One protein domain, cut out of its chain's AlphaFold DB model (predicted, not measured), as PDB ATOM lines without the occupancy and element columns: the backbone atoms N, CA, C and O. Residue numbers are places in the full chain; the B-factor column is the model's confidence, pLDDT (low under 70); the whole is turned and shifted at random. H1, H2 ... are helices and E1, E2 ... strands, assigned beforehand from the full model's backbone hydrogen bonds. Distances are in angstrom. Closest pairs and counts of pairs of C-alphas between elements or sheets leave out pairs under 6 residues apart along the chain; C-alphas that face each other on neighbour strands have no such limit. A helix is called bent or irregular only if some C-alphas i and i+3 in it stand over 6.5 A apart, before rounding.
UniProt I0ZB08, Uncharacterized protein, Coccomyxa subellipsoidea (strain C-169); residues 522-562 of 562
ATOM      1  N   TYR A 522     -26.919-138.399  -6.575       78.94
ATOM      2  CA  TYR A 522     -27.112-136.949  -6.717       78.94
ATOM      3  C   TYR A 522     -28.467-136.502  -6.153       78.94
ATOM      4  O   TYR A 522     -29.484-137.165  -6.348       78.94
ATOM      5  N   ARG A 523     -28.500-135.349  -5.466       77.56
ATOM      6  CA  ARG A 523     -29.732-134.755  -4.918       77.56
ATOM      7  C   ARG A 523     -30.304-133.717  -5.886       77.56
ATOM      8  O   ARG A 523     -29.624-132.753  -6.229       77.56
ATOM      9  N   VAL A 524     -31.559-133.899  -6.296       77.75
ATOM     10  CA  VAL A 524     -32.271-132.978  -7.197       77.75
ATOM     11  C   VAL A 524     -33.122-132.015  -6.371       77.75
ATOM     12  O   VAL A 524     -34.193-132.385  -5.900       77.75
ATOM     13  N   ASP A 525     -32.666-130.772  -6.212       75.56
ATOM     14  CA  ASP A 525     -33.399-129.731  -5.486       75.56
ATOM     15  C   ASP A 525     -33.837-128.581  -6.400       75.56
ATOM     16  O   ASP A 525     -33.090-128.102  -7.248       75.56
ATOM     17  N   MET A 526     -35.065-128.099  -6.185       67.00
ATOM     18  CA  MET A 526     -35.550-126.835  -6.751       67.00
ATOM     19  C   MET A 526     -34.984-125.685  -5.911       67.00
ATOM     20  O   MET A 526     -35.654-125.175  -5.013       67.00
ATOM     21  N   ALA A 527     -33.719-125.340  -6.141       62.66
ATOM     22  CA  ALA A 527     -33.074-124.190  -5.514       62.66
ATOM     23  C   ALA A 527     -33.405-122.886  -6.264       62.66
ATOM     24  O   ALA A 527     -33.724-122.895  -7.452       62.66
ATOM     25  N   SER A 528     -33.287-121.746  -5.578       59.97
ATOM     26  CA  SER A 528     -33.393-120.409  -6.190       59.97
ATOM     27  C   SER A 528     -32.266-120.121  -7.191       59.97
ATOM     28  O   SER A 528     -32.430-119.295  -8.085       59.97
ATOM     29  N   GLN A 529     -31.137-120.821  -7.058       62.56
ATOM     30  CA  GLN A 529     -30.039-120.840  -8.018       62.56
ATOM     31  C   GLN A 529     -30.019-122.209  -8.699       62.56
ATOM     32  O   GLN A 529     -29.643-123.214  -8.099       62.56
ATOM     33  N   LEU A 530     -30.481-122.249  -9.946       63.38
ATOM     34  CA  LEU A 530     -30.543-123.469 -10.745       63.38
ATOM     35  C   LEU A 530     -29.126-123.883 -11.178       63.38
ATOM     36  O   LEU A 530     -28.402-123.072 -11.745       63.38
ATOM     37  N   LEU A 531     -28.741-125.143 -10.939       66.94
ATOM     38  CA  LEU A 531     -27.516-125.733 -11.510       66.94
ATOM     39  C   LEU A 531     -27.720-126.181 -12.960       66.94
ATOM     40  O   LEU A 531     -26.784-126.156 -13.747       66.94
ATOM     41  N   PHE A 532     -28.939-126.583 -13.311       70.44
ATOM     42  CA  PHE A 532     -29.322-126.956 -14.665       70.44
ATOM     43  C   PHE A 532     -30.618-126.236 -15.029       70.44
ATOM     44  O   PHE A 532     -31.534-126.154 -14.208       70.44
ATOM     45  N   LYS A 533     -30.700-125.713 -16.251       71.25
ATOM     46  CA  LYS A 533     -31.903-125.088 -16.799       71.25
ATOM     47  C   LYS A 533     -32.401-125.910 -17.979       71.25
ATOM     48  O   LYS A 533     -31.615-126.317 -18.824       71.25
ATOM     49  N   MET A 534     -33.709-126.126 -18.035       69.62
ATOM     50  CA  MET A 534     -34.347-126.751 -19.185       69.62
ATOM     51  C   MET A 534     -34.498-125.725 -20.317       69.62
ATOM     52  O   MET A 534     -35.038-124.635 -20.108       69.62
ATOM     53  N   ASP A 535     -34.021-126.076 -21.503       70.62
ATOM     54  CA  ASP A 535     -34.179-125.309 -22.731       70.62
ATOM     55  C   ASP A 535     -35.600-125.444 -23.304       70.62
ATOM     56  O   ASP A 535     -36.301-126.417 -23.012       70.62
ATOM     57  N   PRO A 536     -36.033-124.525 -24.188       64.94
ATOM     58  CA  PRO A 536     -37.352-124.578 -24.832       64.94
ATOM     59  C   PRO A 536     -37.627-125.868 -25.622       64.94
ATOM     60  O   PRO A 536     -38.783-126.209 -25.851       64.94
ATOM     61  N   ASN A 537     -36.572-126.594 -26.007       69.44
ATOM     62  CA  ASN A 537     -36.644-127.872 -26.721       69.44
ATOM     63  C   ASN A 537     -36.638-129.098 -25.780       69.44
ATOM     64  O   ASN A 537     -36.544-130.226 -26.254       69.44
ATOM     65  N   GLY A 538     -36.694-128.896 -24.457       69.00
ATOM     66  CA  GLY A 538     -36.708-129.968 -23.453       69.00
ATOM     67  C   GLY A 538     -35.333-130.528 -23.060       69.00
ATOM     68  O   GLY A 538     -35.270-131.463 -22.266       69.00
ATOM     69  N   GLY A 539     -34.234-129.974 -23.581       73.88
ATOM     70  CA  GLY A 539     -32.866-130.339 -23.184       73.88
ATOM     71  C   GLY A 539     -32.445-129.691 -21.860       73.88
ATOM     72  O   GLY A 539     -32.936-128.620 -21.524       73.88
ATOM     73  N   MET A 540     -31.540-130.316 -21.102       78.38
ATOM     74  CA  MET A 540     -30.999-129.756 -19.852       78.38
ATOM     75  C   MET A 540     -29.618-129.141 -20.097       78.38
ATOM     76  O   MET A 540     -28.704-129.836 -20.533       78.38
ATOM     77  N   VAL A 541     -29.456-127.858 -19.775       78.62
ATOM     78  CA  VAL A 541     -28.196-127.111 -19.905       78.62
ATOM     79  C   VAL A 541     -27.611-126.832 -18.531       78.62
ATOM     80  O   VAL A 541     -28.301-126.314 -17.651       78.62
ATOM     81  N   LEU A 542     -26.330-127.152 -18.347       81.00
ATOM     82  CA  LEU A 542     -25.589-126.835 -17.128       81.00
ATOM     83  C   LEU A 542     -25.335-125.323 -17.034       81.00
ATOM     84  O   LEU A 542     -24.793-124.713 -17.955       81.00
ATOM     85  N   LEU A 543     -25.691-124.723 -15.900       79.81
ATOM     86  CA  LEU A 543     -25.385-123.333 -15.584       79.81
ATOM     87  C   LEU A 543     -24.036-123.242 -14.846       79.81
ATOM     88  O   LEU A 543     -23.836-123.960 -13.861       79.81
ATOM     89  N   PRO A 544     -23.115-122.354 -15.271       76.00
ATOM     90  CA  PRO A 544     -21.833-122.178 -14.600       76.00
ATOM     91  C   PRO A 544     -22.026-121.706 -13.154       76.00
ATOM     92  O   PRO A 544     -22.645-120.675 -12.898       76.00
ATOM     93  N   ASN A 545     -21.455-122.441 -12.204       78.75
ATOM     94  CA  ASN A 545     -21.377-122.059 -10.794       78.75
ATOM     95  C   ASN A 545     -19.923-122.144 -10.307       78.75
ATOM     96  O   ASN A 545     -19.058-122.684 -11.000       78.75
ATOM     97  N   GLU A 546     -19.623-121.615  -9.118       78.38
ATOM     98  CA  GLU A 546     -18.239-121.604  -8.614       78.38
ATOM     99  C   GLU A 546     -17.612-123.002  -8.543       78.38
ATOM    100  O   GLU A 546     -16.415-123.155  -8.765       78.38
ATOM    101  N   PHE A 547     -18.418-124.027  -8.270       78.50
ATOM    102  CA  PHE A 547     -17.954-125.404  -8.164       78.50
ATOM    103  C   PHE A 547     -17.567-125.994  -9.531       78.50
ATOM    104  O   PHE A 547     -16.463-126.507  -9.701       78.50
ATOM    105  N   THR A 548     -18.440-125.854 -10.528       78.31
ATOM    106  CA  THR A 548     -18.234-126.347 -11.901       78.31
ATOM    107  C   THR A 548     -17.126-125.592 -12.622       78.31
ATOM    108  O   THR A 548     -16.325-126.204 -13.319       78.31
ATOM    109  N   THR A 549     -17.019-124.280 -12.399       77.31
ATOM    110  CA  THR A 549     -15.999-123.433 -13.039       77.31
ATOM    111  C   THR A 549     -14.607-123.581 -12.424       77.31
ATOM    112  O   THR A 549     -13.627-123.538 -13.164       77.31
ATOM    113  N   LYS A 550     -14.487-123.771 -11.100       77.25
ATOM    114  CA  LYS A 550     -13.175-123.885 -10.429       77.25
ATOM    115  C   LYS A 550     -12.652-125.318 -10.326       77.25
ATOM    116  O   LYS A 550     -11.442-125.503 -10.395       77.25
ATOM    117  N   TYR A 551     -13.524-126.311 -10.134       77.00
ATOM    118  CA  TYR A 551     -13.098-127.668  -9.757       77.00
ATOM    119  C   TYR A 551     -13.411-128.752 -10.790       77.00
ATOM    120  O   TYR A 551     -12.743-129.778 -10.770       77.00
ATOM    121  N   LEU A 552     -14.381-128.537 -11.685       79.81
ATOM    122  CA  LEU A 552     -14.839-129.542 -12.663       79.81
ATOM    123  C   LEU A 552     -14.742-129.069 -14.122       79.81
ATOM    124  O   LEU A 552     -15.416-129.599 -15.003       79.81
ATOM    125  N   HIS A 553     -13.914-128.059 -14.400       78.56
ATOM    126  CA  HIS A 553     -13.826-127.448 -15.729       78.56
ATOM    127  C   HIS A 553     -13.464-128.463 -16.827       78.56
ATOM    128  O   HIS A 553     -14.058-128.448 -17.902       78.56
ATOM    129  N   ARG A 554     -12.514-129.372 -16.561       77.00
ATOM    130  CA  ARG A 554     -12.073-130.374 -17.549       77.00
ATOM    131  C   ARG A 554     -13.148-131.420 -17.823       77.00
ATOM    132  O   ARG A 554     -13.328-131.845 -18.963       77.00
ATOM    133  N   GLU A 555     -13.850-131.846 -16.787       81.44
ATOM    134  CA  GLU A 555     -14.887-132.868 -16.841       81.44
ATOM    135  C   GLU A 555     -16.131-132.341 -17.564       81.44
ATOM    136  O   GLU A 555     -16.688-133.036 -18.415       81.44
ATOM    137  N   VAL A 556     -16.517-131.089 -17.297       80.44
ATOM    138  CA  VAL A 556     -17.609-130.411 -18.008       80.44
ATOM    139  C   VAL A 556     -17.275-130.270 -19.497       80.44
ATOM    140  O   VAL A 556     -18.097-130.646 -20.334       80.44
ATOM    141  N   GLU A 557     -16.060-129.821 -19.837       78.62
ATOM    142  CA  GLU A 557     -15.632-129.676 -21.238       78.62
ATOM    143  C   GLU A 557     -15.605-131.006 -22.009       78.62
ATOM    144  O   GLU A 557     -15.887-131.059 -23.209       78.62
ATOM    145  N   THR A 558     -15.265-132.099 -21.322       79.38
ATOM    146  CA  THR A 558     -15.085-133.412 -21.953       79.38
ATOM    147  C   THR A 558     -16.406-134.153 -22.163       79.38
ATOM    148  O   THR A 558     -16.568-134.814 -23.191       79.38
ATOM    149  N   PHE A 559     -17.334-134.069 -21.203       75.25
ATOM    150  CA  PHE A 559     -18.517-134.939 -21.153       75.25
ATOM    151  C   PHE A 559     -19.860-134.227 -21.352       75.25
ATOM    152  O   PHE A 559     -20.845-134.912 -21.606       75.25
ATOM    153  N   ILE A 560     -19.925-132.896 -21.228       73.88
ATOM    154  CA  ILE A 560     -21.193-132.144 -21.310       73.88
ATOM    155  C   ILE A 560     -21.262-131.262 -22.568       73.88
ATOM    156  O   ILE A 560     -22.343-131.075 -23.113       73.88
ATOM    157  N   THR A 561     -20.137-130.722 -23.046       68.31
ATOM    158  CA  THR A 561     -20.089-129.824 -24.225       68.31
ATOM    159  C   THR A 561     -19.786-130.506 -25.565       68.31
ATOM    160  O   THR A 561     -19.657-129.810 -26.572       68.31
ATOM    161  N   ARG A 562     -19.652-131.837 -25.598       53.94
ATOM    162  CA  ARG A 562     -19.637-132.633 -26.840       53.94
ATOM    163  C   ARG A 562     -21.048-133.066 -27.191       53.94
ATOM    164  O   ARG A 562     -21.352-133.054 -28.402       53.94
TER     165      ARG A 562
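This is residues 522 to 562 of the 562 residues of an uncharacterized protein of Coccomyxa subellipsoidea (strain C-169) (UniProt I0ZB08). The domain is a small, loose U: a short two-strand hairpin, E1 and E2, makes one arm, the short helix H2 makes the other, and the link of residues 543 to 545 with the helix H1 makes the base between them. H1 and H2 form a corner near a right angle, and the first residues, 522 to 528, stand free as a tail on the hairpin's side. The printed part has 41 residues, with two named strands and two named helices in the order E1, E2, H1, H2; the sheet order is E1 - E2, antiparallel. The class is mixed, helices and strands, with 19 residues, under half, in named elements. The whole is only just loose, close to compact, with a radius of gyration of the C-alphas of 11.1 A and spans of 25 by 22 by 17 A.

Strand E1 is residues 532 to 534, 6.8 A from first to last C-alpha, and begins at C-alpha 532 at (-29.322, -126.956, -14.665). Strand E2 is residues 540 to 542, 6.7 A long. Helix H2 is residues 553 to 559, 10.4 A long, and ends at C-alpha 559 at (-18.517, -134.939, -21.153). Helix H1 is residues 546 to 551, 8.0 A long, beginning at C-alpha 546 at (-18.239, -121.604, -8.614). Neither helix is bent.

E1 and E2 are antiparallel neighbours and a hairpin, with 149 degrees between their N-to-C directions. The C-alphas of Lys 533 and Val 541 face each other at 5.2 A. N 533 and O 541 are within hydrogen-bond range at 2.8 A, as are N 541 and O 533 at 2.8 A. H1 and H2 are close but not clearly touching, with the closest C-alphas, those of Thr 548 and Val 556, 7.4 A apart. Their lines are about perpendicular, at 85 degrees. H2 is apart from both E1 and E2, and H1 is apart from E1. In H1 and H2 every O i to N i+4 pair is within hydrogen-bond range.

The two C-alphas farthest apart are those of Asn 537 and Tyr 551, 29.0 A; the first and last printed C-alphas, those of Tyr 522 and Arg 562, are 21.9 A apart. The printed part has no cut and ends at the chain's last residue, 562. The links E1 to E2, E2 to H1 and H1 to H2 are tight. The mean pLDDT of the printed part is 73.6, and it is under 70 in residues 526 to 531, 534, 536 to 538 and 561 to 562.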